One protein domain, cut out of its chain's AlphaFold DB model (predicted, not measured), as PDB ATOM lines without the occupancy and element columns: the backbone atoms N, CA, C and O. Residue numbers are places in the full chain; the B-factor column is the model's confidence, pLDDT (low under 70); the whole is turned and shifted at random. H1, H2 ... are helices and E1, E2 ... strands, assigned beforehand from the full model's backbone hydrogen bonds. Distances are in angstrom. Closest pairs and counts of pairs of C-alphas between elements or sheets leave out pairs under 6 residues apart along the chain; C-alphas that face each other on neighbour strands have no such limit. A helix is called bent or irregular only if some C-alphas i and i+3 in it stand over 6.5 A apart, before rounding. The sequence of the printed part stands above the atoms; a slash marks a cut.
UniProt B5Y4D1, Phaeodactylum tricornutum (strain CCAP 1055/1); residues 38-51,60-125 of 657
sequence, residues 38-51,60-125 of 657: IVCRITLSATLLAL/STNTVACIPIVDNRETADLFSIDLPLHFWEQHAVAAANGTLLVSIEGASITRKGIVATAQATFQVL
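Overview. This is residues 38 to 51 and 60 to 125 of the 657 residues of a protein of Phaeodactylum tricornutum (strain CCAP 1055/1) (UniProt B5Y4D1). A strongly twisted antiparallel sheet, E2 E1 E3 E4, is curled like part of a barrel, with H1 across one face. The 80 printed residues run E1 E2 H1 E3 E4, mixed class, two layers. The whole is compact, radius of gyration of the C-alphas 12.4 A, spanning 40 by 27 by 23 A.

Arrangement. E1, residues 38 to 48, is antiparallel to E2, residues 63 to 70, with N 43 and O 65 at 2.9 A, and to E3, residues 101 to 110, with N 40 and O 102 at 2.8 A. E3 and E4, residues 113 to 125, form a hairpin, with N 103 and O 123 at 2.8 A. H1, residues 85 to 96, is over E1; their closest C-alphas, Thr 43 and Ala 95, are 4.7 A apart. H1 is irregular, C-alphas 90 and 93 being 8.2 A apart; 6 of 8 O i to N i+4 pairs are within hydrogen-bond range.

Along the chain. E1, 28.8 A from first to last C-alpha, begins at (33.181, -52.672, -26.359). E4, 21.2 A, ends at (36.136, -62.247, -19.993).

Size, cuts and confidence. Residues 52 to 59 are cut out; C-alphas 51 and 60 are 12.5 A apart. The link E2 to H1 is long. Residues 51, 60 and 61 have pLDDT under 70.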
ATOM      1  N   ILE A  38      31.864 -53.220 -26.712       94.56
ATOM      2  CA  ILE A  38      33.181 -52.672 -26.359       94.56
ATOM      3  C   ILE A  38      33.822 -53.626 -25.353       94.56
ATOM      4  O   ILE A  38      33.186 -53.992 -24.366       94.56
ATOM      5  N   VAL A  39      35.087 -53.996 -25.559       94.94
ATOM      6  CA  VAL A  39      35.871 -54.714 -24.544       94.94
ATOM      7  C   VAL A  39      36.669 -53.705 -23.721       94.94
ATOM      8  O   VAL A  39      37.357 -52.848 -24.268       94.94
ATOM      9  N   CYS A  40      36.572 -53.818 -22.401       94.25
ATOM     10  CA  CYS A  40      37.146 -52.907 -21.419       94.25
ATOM     11  C   CYS A  40      37.971 -53.680 -20.392       94.25
ATOM     12  O   CYS A  40      37.448 -54.618 -19.787       94.25
ATOM     13  N   ARG A  41      39.196 -53.232 -20.087       92.88
ATOM     14  CA  ARG A  41      39.748 -53.463 -18.744       92.88
ATOM     15  C   ARG A  41      39.108 -52.442 -17.815       92.88
ATOM     16  O   ARG A  41      39.217 -51.239 -18.048       92.88
ATOM     17  N   ILE A  42      38.422 -52.923 -16.790       93.31
ATOM     18  CA  ILE A  42      37.835 -52.090 -15.751       93.31
ATOM     19  C   ILE A  42      38.892 -51.860 -14.671       93.31
ATOM     20  O   ILE A  42      39.487 -52.803 -14.156       93.31
ATOM     21  N   THR A  43      39.107 -50.593 -14.337       90.75
ATOM     22  CA  THR A  43      39.977 -50.138 -13.252       90.75
ATOM     23  C   THR A  43      39.270 -49.037 -12.456       90.75
ATOM     24  O   THR A  43      38.132 -48.657 -12.753       90.75
ATOM     25  N   LEU A  44      39.939 -48.512 -11.438       88.94
ATOM     26  CA  LEU A  44      39.510 -47.334 -10.699       88.94
ATOM     27  C   LEU A  44      40.320 -46.112 -11.137       88.94
ATOM     28  O   LEU A  44      41.537 -46.176 -11.306       88.94
ATOM     29  N   SER A  45      39.634 -44.981 -11.303       87.44
ATOM     30  CA  SER A  45      40.259 -43.663 -11.354       87.44
ATOM     31  C   SER A  45      40.075 -43.020  -9.982       87.44
ATOM     32  O   SER A  45      38.957 -42.681  -9.582       87.44
ATOM     33  N   ALA A  46      41.169 -42.902  -9.242       83.12
ATOM     34  CA  ALA A  46      41.191 -42.391  -7.881       83.12
ATOM     35  C   ALA A  46      41.582 -40.908  -7.897       83.12
ATOM     36  O   ALA A  46      42.470 -40.507  -8.643       83.12
ATOM     37  N   THR A  47      40.862 -40.083  -7.134       79.50
ATOM     38  CA  THR A  47      41.023 -38.617  -7.107       79.50
ATOM     39  C   THR A  47      41.547 -38.195  -5.742       79.50
ATOM     40  O   THR A  47      40.840 -38.397  -4.756       79.50
ATOM     41  N   LEU A  48      42.719 -37.569  -5.647       80.31
ATOM     42  CA  LEU A  48      43.208 -37.037  -4.374       80.31
ATOM     43  C   LEU A  48      42.310 -35.913  -3.836       80.31
ATOM     44  O   LEU A  48      41.902 -34.995  -4.554       80.31
ATOM     45  N   LEU A  49      42.076 -35.940  -2.523       73.56
ATOM     46  CA  LEU A  49      41.460 -34.855  -1.768       73.56
ATOM     47  C   LEU A  49      42.488 -34.169  -0.854       73.56
ATOM     48  O   LEU A  49      43.353 -34.804  -0.246       73.56
ATOM     49  N   ALA A  50      42.380 -32.847  -0.731       70.75
ATOM     50  CA  ALA A  50      43.135 -32.080   0.255       70.75
ATOM     51  C   ALA A  50      42.582 -32.359   1.652       70.75
ATOM     52  O   ALA A  50      41.425 -32.762   1.797       70.75
ATOM     53  N   LEU A  51      43.377 -32.036   2.677       62.81
ATOM     54  CA  LEU A  51      42.863 -31.920   4.039       62.81
ATOM     55  C   LEU A  51      41.554 -31.114   4.049       62.81
ATOM     56  O   LEU A  51      41.544 -29.967   3.582       62.81
ATOM     57  N   SER A  60      34.629 -39.192  -1.345       56.00
ATOM     58  CA  SER A  60      35.545 -39.791  -2.318       56.00
ATOM     59  C   SER A  60      34.763 -40.195  -3.561       56.00
ATOM     60  O   SER A  60      33.732 -40.862  -3.449       56.00
ATOM     61  N   THR A  61      35.291 -39.881  -4.733       62.62
ATOM     62  CA  THR A  61      34.789 -40.406  -6.001       62.62
ATOM     63  C   THR A  61      35.894 -41.214  -6.661       62.62
ATOM     64  O   THR A  61      36.521 -40.752  -7.611       62.62
ATOM     65  N   ASN A  62      36.126 -42.427  -6.151       76.81
ATOM     66  CA  ASN A  62      36.683 -43.485  -6.990       76.81
ATOM     67  C   ASN A  62      35.672 -43.706  -8.112       76.81
ATOM     68  O   ASN A  62      34.593 -44.247  -7.863       76.81
ATOM     69  N   THR A  63      35.973 -43.225  -9.315       86.56
ATOM     70  CA  THR A  63      35.120 -43.491 -10.469       86.56
ATOM     71  C   THR A  63      35.561 -44.798 -11.100       86.56
ATOM     72  O   THR A  63      36.754 -45.065 -11.267       86.56
ATOM     73  N   VAL A  64      34.589 -45.645 -11.429       90.81
ATOM     74  CA  VAL A  64      34.864 -46.836 -12.226       90.81
ATOM     75  C   VAL A  64      35.221 -46.365 -13.630       90.81
ATOM     76  O   VAL A  64      34.529 -45.527 -14.214       90.81
ATOM     77  N   ALA A  65      36.330 -46.872 -14.152       92.19
ATOM     78  CA  ALA A  65      36.862 -46.466 -15.436       92.19
ATOM     79  C   ALA A  65      37.125 -47.682 -16.325       92.19
ATOM     80  O   ALA A  65      37.534 -48.742 -15.858       92.19
ATOM     81  N   CYS A  66      36.903 -47.513 -17.622       93.06
ATOM     82  CA  CYS A  66      37.289 -48.456 -18.655       93.06
ATOM     83  C   CYS A  66      38.524 -47.942 -19.395       93.06
ATOM     84  O   CYS A  66      38.564 -46.791 -19.838       93.06
ATOM     85  N   ILE A  67      39.487 -48.841 -19.581       91.31
ATOM     86  CA  ILE A  67      40.533 -48.761 -20.597       91.31
ATOM     87  C   ILE A  67      40.061 -49.645 -21.764       91.31
ATOM     88  O   ILE A  67      40.017 -50.873 -21.604       91.31
ATOM     89  N   PRO A  68      39.650 -49.075 -22.912       92.06
ATOM     90  CA  PRO A  68      39.218 -49.868 -24.057       92.06
ATOM     91  C   PRO A  68      40.332 -50.772 -24.576       92.06
ATOM     92  O   PRO A  68      41.495 -50.359 -24.652       92.06
ATOM     93  N   ILE A  69      39.953 -51.976 -24.999       89.69
ATOM     94  CA  ILE A  69      40.814 -52.904 -25.724       89.69
ATOM     95  C   ILE A  69      40.487 -52.836 -27.216       89.69
ATOM     96  O   ILE A  69      39.349 -53.076 -27.620       89.69
ATOM     97  N   VAL A  70      41.500 -52.565 -28.036       86.75
ATOM     98  CA  VAL A  70      41.427 -52.588 -29.505       86.75
ATOM     99  C   VAL A  70      42.578 -53.456 -30.011       86.75
ATOM    100  O   VAL A  70      43.692 -53.356 -29.504       86.75
ATOM    101  N   ASP A  71      42.308 -54.366 -30.949       85.94
ATOM    102  CA  ASP A  71      43.295 -55.314 -31.499       85.94
ATOM    103  C   ASP A  71      44.102 -56.082 -30.424       85.94
ATOM    104  O   ASP A  71      45.312 -56.287 -30.530       85.94
ATOM    105  N   ASN A  72      43.403 -56.515 -29.364       82.44
ATOM    106  CA  ASN A  72      43.947 -57.172 -28.162       82.44
ATOM    107  C   ASN A  72      44.958 -56.334 -27.351       82.44
ATOM    108  O   ASN A  72      45.710 -56.887 -26.548       82.44
ATOM    109  N   ARG A  73      44.969 -55.005 -27.519       80.81
ATOM    110  CA  ARG A  73      45.827 -54.070 -26.781       80.81
ATOM    111  C   ARG A  73      45.007 -53.027 -26.037       80.81
ATOM    112  O   ARG A  73      44.009 -52.525 -26.545       80.81
ATOM    113  N   GLU A  74      45.465 -52.665 -24.846       84.31
ATOM    114  CA  GLU A  74      44.947 -51.511 -24.112       84.31
ATOM    115  C   GLU A  74      45.263 -50.208 -24.849       84.31
ATOM    116  O   GLU A  74      46.430 -49.875 -25.078       84.31
ATOM    117  N   THR A  75      44.217 -49.449 -25.164       85.81
ATOM    118  CA  THR A  75      44.329 -48.076 -25.670       85.81
ATOM    119  C   THR A  75      44.955 -47.140 -24.625       85.81
ATOM    120  O   THR A  75      45.193 -47.513 -23.475       85.81
ATOM    121  N   ALA A  76      45.271 -45.906 -25.023       84.44
ATOM    122  CA  ALA A  76      45.758 -44.875 -24.105       84.44
ATOM    123  C   ALA A  76      44.661 -44.246 -23.235       84.44
ATOM    124  O   ALA A  76      44.962 -43.668 -22.188       84.44
ATOM    125  N   ASP A  77      43.407 -44.382 -23.652       85.44
ATOM    126  CA  ASP A  77      42.291 -43.662 -23.068       85.44
ATOM    127  C   ASP A  77      41.785 -44.334 -21.786       85.44
ATOM    128  O   ASP A  77      41.762 -45.556 -21.656       85.44
ATOM    129  N   LEU A  78      41.340 -43.508 -20.841       87.75
ATOM    130  CA  LEU A  78      40.726 -43.937 -19.589       87.75
ATOM    131  C   LEU A  78      39.403 -43.187 -19.445       87.75
ATOM    132  O   LEU A  78      39.391 -41.992 -19.146       87.75
ATOM    133  N   PHE A  79      38.296 -43.879 -19.702       88.25
ATOM    134  CA  PHE A  79      36.954 -43.300 -19.708       88.25
ATOM    135  C   PHE A  79      36.191 -43.693 -18.449       88.25
ATOM    136  O   PHE A  79      36.139 -44.874 -18.117       88.25
ATOM    137  N   SER A  80      35.531 -42.739 -17.788       88.25
ATOM    138  CA  SER A  80      34.551 -43.078 -16.746       88.25
ATOM    139  C   SER A  80      33.412 -43.918 -17.341       88.25
ATOM    140  O   SER A  80      33.004 -43.685 -18.485       88.25
ATOM    141  N   ILE A  81      32.912 -44.887 -16.573       90.88
ATOM    142  CA  ILE A  81      31.806 -45.766 -16.962       90.88
ATOM    143  C   ILE A  81      30.922 -46.107 -15.756       90.88
ATOM    144  O   ILE A  81      31.416 -46.471 -14.691       90.88
ATOM    145  N   ASP A  82      29.605 -46.040 -15.944       91.06
ATOM    146  CA  ASP A  82      28.636 -46.506 -14.953       91.06
ATOM    147  C   ASP A  82      28.400 -48.015 -15.126       91.06
ATOM    148  O   ASP A  82      27.931 -48.465 -16.175       91.06
ATOM    149  N   LEU A  83      28.703 -48.805 -14.091       91.62
ATOM    150  CA  LEU A  83      28.384 -50.236 -14.043       91.62
ATOM    151  C   LEU A  83      27.128 -50.491 -13.190       91.62
ATOM    152  O   LEU A  83      26.903 -49.785 -12.201       91.62
ATOM    153  N   PRO A  84      26.316 -51.522 -13.499       93.75
ATOM    154  CA  PRO A  84      25.216 -51.932 -12.632       93.75
ATOM    155  C   PRO A  84      25.723 -52.281 -11.227       93.75
ATOM    156  O   PRO A  84      26.680 -53.040 -11.092       93.75
ATOM    157  N   LEU A  85      25.054 -51.781 -10.181       90.50
ATOM    158  CA  LEU A  85      25.515 -51.921  -8.790       90.50
ATOM    159  C   LEU A  85      25.850 -53.374  -8.405       90.50
ATOM    160  O   LEU A  85      26.921 -53.626  -7.874       90.50
ATOM    161  N   HIS A  86      24.985 -54.329  -8.753       93.81
ATOM    162  CA  HIS A  86      25.197 -55.752  -8.462       93.81
ATOM    163  C   HIS A  86      26.435 -56.342  -9.165       93.81
ATOM    164  O   HIS A  86      27.093 -57.224  -8.623       93.81
ATOM    165  N   PHE A  87      26.761 -55.858 -10.369       94.50
ATOM    166  CA  PHE A  87      27.951 -56.275 -11.111       94.50
ATOM    167  C   PHE A  87      29.209 -55.676 -10.472       94.50
ATOM    168  O   PHE A  87      30.207 -56.372 -10.299       94.50
ATOM    169  N   TRP A  88      29.144 -54.405 -10.063       92.56
ATOM    170  CA  TRP A  88      30.218 -53.760  -9.311       92.56
ATOM    171  C   TRP A  88      30.486 -54.470  -7.977       92.56
ATOM    172  O   TRP A  88      31.617 -54.868  -7.722       92.56
ATOM    173  N   GLU A  89      29.456 -54.708  -7.161       89.75
ATOM    174  CA  GLU A  89      29.565 -55.404  -5.868       89.75
ATOM    175  C   GLU A  89      30.203 -56.798  -5.997       89.75
ATOM    176  O   GLU A  89      30.966 -57.210  -5.127       89.75
ATOM    177  N   GLN A  90      29.942 -57.510  -7.099       93.75
ATOM    178  CA  GLN A  90      30.524 -58.826  -7.370       93.75
ATOM    179  C   GLN A  90      31.996 -58.771  -7.832       93.75
ATOM    180  O   GLN A  90      32.726 -59.751  -7.658       93.75
ATOM    181  N   HIS A  91      32.441 -57.663  -8.434       93.31
ATOM    182  CA  HIS A  91      33.720 -57.591  -9.152       93.31
ATOM    183  C   HIS A  91      34.656 -56.444  -8.721       93.31
ATOM    184  O   HIS A  91      35.738 -56.300  -9.293       93.31
ATOM    185  N   ALA A  92      34.301 -55.674  -7.686       88.50
ATOM    186  CA  ALA A  92      35.058 -54.517  -7.199       88.50
ATOM    187  C   ALA A  92      36.538 -54.820  -6.899       88.50
ATOM    188  O   ALA A  92      37.404 -54.025  -7.256       88.50
ATOM    189  N   VAL A  93      36.841 -55.984  -6.311       85.62
ATOM    190  CA  VAL A  93      38.220 -56.439  -6.026       85.62
ATOM    191  C   VAL A  93      39.025 -56.608  -7.320       85.62
ATOM    192  O   VAL A  93      40.120 -56.074  -7.454       85.62
ATOM    193  N   ALA A  94      38.466 -57.297  -8.320       87.00
ATOM    194  CA  ALA A  94      39.138 -57.495  -9.604       87.00
ATOM    195  C   ALA A  94      39.317 -56.172 -10.374       87.00
ATOM    196  O   ALA A  94      40.302 -56.000 -11.088       87.00
ATOM    197  N   ALA A  95      38.393 -55.221 -10.216       87.81
ATOM    198  CA  ALA A  95      38.531 -53.882 -10.782       87.81
ATOM    199  C   ALA A  95      39.608 -53.046 -10.071       87.81
ATOM    200  O   ALA A  95      40.431 -52.432 -10.742       87.81
ATOM    201  N   ALA A  96      39.647 -53.045  -8.734       81.44
ATOM    202  CA  ALA A  96      40.689 -52.361  -7.962       81.44
ATOM    203  C   ALA A  96      42.090 -52.892  -8.317       81.44
ATOM    204  O   ALA A  96      43.021 -52.118  -8.528       81.44
ATOM    205  N   ASN A  97      42.205 -54.208  -8.509       78.38
ATOM    206  CA  ASN A  97      43.457 -54.871  -8.873       78.38
ATOM    207  C   ASN A  97      43.778 -54.768 -10.382       78.38
ATOM    208  O   ASN A  97      44.810 -55.273 -10.825       78.38
ATOM    209  N   GLY A  98      42.910 -54.143 -11.187       81.44
ATOM    210  CA  GLY A  98      43.069 -53.990 -12.637       81.44
ATOM    211  C   GLY A  98      42.979 -55.293 -13.445       81.44
ATOM    212  O   GLY A  98      43.363 -55.310 -14.613       81.44
ATOM    213  N   THR A  99      42.487 -56.392 -12.875       84.88
ATOM    214  CA  THR A  99      42.375 -57.705 -13.544       84.88
ATOM    215  C   THR A  99      41.010 -57.937 -14.201       84.88
ATOM    216  O   THR A  99      40.856 -58.839 -15.024       84.88
ATOM    217  N   LEU A 100      40.005 -57.108 -13.893       91.00
ATOM    218  CA  LEU A 100      38.652 -57.252 -14.431       91.00
ATOM    219  C   LEU A 100      38.571 -56.860 -15.917       91.00
ATOM    220  O   LEU A 100      38.536 -55.678 -16.258       91.00
ATOM    221  N   LEU A 101      38.461 -57.852 -16.802       93.94
ATOM    222  CA  LEU A 101      38.163 -57.652 -18.221       93.94
ATOM    223  C   LEU A 101      36.674 -57.910 -18.506       93.94
ATOM    224  O   LEU A 101      36.131 -58.933 -18.091       93.94
ATOM    225  N   VAL A 102      36.006 -56.998 -19.216       96.06
ATOM    226  CA  VAL A 102      34.555 -57.046 -19.467       96.06
ATOM    227  C   VAL A 102      34.243 -56.729 -20.929       96.06
ATOM    228  O   VAL A 102      34.677 -55.702 -21.446       96.06
ATOM    229  N   SER A 103      33.456 -57.584 -21.583       96.06
ATOM    230  CA  SER A 103      32.731 -57.244 -22.812       96.06
ATOM    231  C   SER A 103      31.415 -56.569 -22.440       96.06
ATOM    232  O   SER A 103      30.661 -57.102 -21.623       96.06
ATOM    233  N   ILE A 104      31.154 -55.406 -23.027       96.44
ATOM    234  CA  ILE A 104      29.973 -54.587 -22.762       96.44
ATOM    235  C   ILE A 104      29.189 -54.449 -24.065       96.44
ATOM    236  O   ILE A 104      29.529 -53.614 -24.907       96.44
ATOM    237  N   GLU A 105      28.171 -55.288 -24.258       96.25
ATOM    238  CA  GLU A 105      27.295 -55.205 -25.432       96.25
ATOM    239  C   GLU A 105      26.306 -54.046 -25.262       96.25
ATOM    240  O   GLU A 105      25.848 -53.773 -24.154       96.25
ATOM    241  N   GLY A 106      25.961 -53.345 -26.339       94.00
ATOM    242  CA  GLY A 106      25.079 -52.179 -26.285       94.00
ATOM    243  C   GLY A 106      25.704 -50.958 -25.599       94.00
ATOM    244  O   GLY A 106      24.968 -50.138 -25.040       94.00
ATOM    245  N   ALA A 107      27.035 -50.828 -25.625       94.38
ATOM    246  CA  ALA A 107      27.769 -49.636 -25.200       94.38
ATOM    247  C   ALA A 107      28.415 -48.902 -26.384       94.38
ATOM    248  O   ALA A 107      28.694 -49.485 -27.426       94.38
ATOM    249  N   SER A 108      28.659 -47.600 -26.221       91.38
ATOM    250  CA  SER A 108      29.288 -46.752 -27.242       91.38
ATOM    251  C   SER A 108      30.272 -45.758 -26.622       91.38
ATOM    252  O   SER A 108      30.033 -45.241 -25.527       91.38
ATOM    253  N   ILE A 109      31.374 -45.467 -27.322       86.88
ATOM    254  CA  ILE A 109      32.304 -44.402 -26.929       86.88
ATOM    255  C   ILE A 109      31.729 -43.064 -27.405       86.88
ATOM    256  O   ILE A 109      31.443 -42.872 -28.587       86.88
ATOM    257  N   THR A 110      31.573 -42.122 -26.482       84.06
ATOM    258  CA  THR A 110      31.125 -40.754 -26.762       84.06
ATOM    259  C   THR A 110      32.198 -39.750 -26.337       84.06
ATOM    260  O   THR A 110      33.128 -40.083 -25.606       84.06
ATOM    261  N   ARG A 111      32.030 -38.469 -26.694       71.50
ATOM    262  CA  ARG A 111      32.904 -37.381 -26.198       71.50
ATOM    263  C   ARG A 111      32.945 -37.262 -24.668       71.50
ATOM    264  O   ARG A 111      33.858 -36.643 -24.138       71.50
ATOM    265  N   LYS A 112      31.952 -37.823 -23.969       70.75
ATOM    266  CA  LYS A 112      31.820 -37.788 -22.506       70.75
ATOM    267  C   LYS A 112      32.309 -39.069 -21.822       70.75
ATOM    268  O   LYS A 112      32.115 -39.210 -20.622       70.75
ATOM    269  N   GLY A 113      32.918 -39.990 -22.570       80.12
ATOM    270  CA  GLY A 113      33.260 -41.331 -22.102       80.12
ATOM    271  C   GLY A 113      32.299 -42.392 -22.628       80.12
ATOM    272  O   GLY A 113      31.579 -42.168 -23.609       80.12
ATOM    273  N   ILE A 114      32.315 -43.564 -21.996       87.62
ATOM    274  CA  ILE A 114      31.558 -44.727 -22.458       87.62
ATOM    275  C   ILE A 114      30.146 -44.683 -21.895       87.62
ATOM    276  O   ILE A 114      29.941 -44.592 -20.688       87.62
ATOM    277  N   VAL A 115      29.166 -44.776 -22.790       90.31
ATOM    278  CA  VAL A 115      27.747 -44.809 -22.444       90.31
ATOM    279  C   VAL A 115      27.204 -46.192 -22.778       90.31
ATOM    280  O   VAL A 115      27.090 -46.556 -23.951       90.31
ATOM    281  N   ALA A 116      26.865 -46.950 -21.737       92.25
ATOM    282  CA  ALA A 116      26.110 -48.192 -21.839       92.25
ATOM    283  C   ALA A 116      24.604 -47.885 -21.937       92.25
ATOM    284  O   ALA A 116      24.083 -47.023 -21.226       92.25
ATOM    285  N   THR A 117      23.888 -48.574 -22.826       92.88
ATOM    286  CA  THR A 117      22.421 -48.476 -22.899       92.88
ATOM    287  C   THR A 117      21.751 -49.179 -21.713       92.88
ATOM    288  O   THR A 117      22.341 -50.028 -21.052       92.88
ATOM    289  N   ALA A 118      20.470 -48.891 -21.465       91.25
ATOM    290  CA  ALA A 118      19.692 -49.573 -20.421       91.25
ATOM    291  C   ALA A 118      19.453 -51.078 -20.697       91.25
ATOM    292  O   ALA A 118      18.912 -51.780 -19.845       91.25
ATOM    293  N   GLN A 119      19.818 -51.557 -21.889       92.88
ATOM    294  CA  GLN A 119      19.763 -52.956 -22.316       92.88
ATOM    295  C   GLN A 119      21.163 -53.587 -22.414       92.88
ATOM    296  O   GLN A 119      21.271 -54.724 -22.864       92.88
ATOM    297  N   ALA A 120      22.216 -52.862 -22.021       95.88
ATOM    298  CA  ALA A 120      23.584 -53.338 -22.125       95.88
ATOM    299  C   ALA A 120      23.821 -54.594 -21.277       95.88
ATOM    300  O   ALA A 120      23.349 -54.695 -20.139       95.88
ATOM    301  N   THR A 121      24.573 -55.542 -21.831       96.31
ATOM    302  CA  THR A 121      24.997 -56.760 -21.135       96.31
ATOM    303  C   THR A 121      26.464 -56.622 -20.737       96.31
ATOM    304  O   THR A 121      27.250 -55.975 -21.425       96.31
ATOM    305  N   PHE A 122      26.835 -57.210 -19.599       96.50
ATOM    306  CA  PHE A 122      28.191 -57.150 -19.056       96.50
ATOM    307  C   PHE A 122      28.689 -58.579 -18.863       96.50
ATOM    308  O   PHE A 122      28.187 -59.307 -18.006       96.50
ATOM    309  N   GLN A 123      29.658 -58.994 -19.675       96.56
ATOM    310  CA  GLN A 123      30.244 -60.329 -19.621       96.56
ATOM    311  C   GLN A 123      31.704 -60.233 -19.184       96.56
ATOM    312  O   GLN A 123      32.533 -59.684 -19.908       96.56
ATOM    313  N   VAL A 124      32.034 -60.811 -18.027       96.50
ATOM    314  CA  VAL A 124      33.433 -60.976 -17.615       96.50
ATOM    315  C   VAL A 124      34.131 -61.928 -18.583       96.50
ATOM    316  O   VAL A 124      33.644 -63.029 -18.855       96.50
ATOM    317  N   LEU A 125      35.268 -61.485 -19.106       93.94
ATOM    318  CA  LEU A 125      36.136 -62.247 -19.993       93.94
ATOM    319  C   LEU A 125      37.326 -62.819 -19.203       93.94
ATOM    320  O   LEU A 125      37.711 -62.243 -18.183       93.94
TER     321      LEU A 125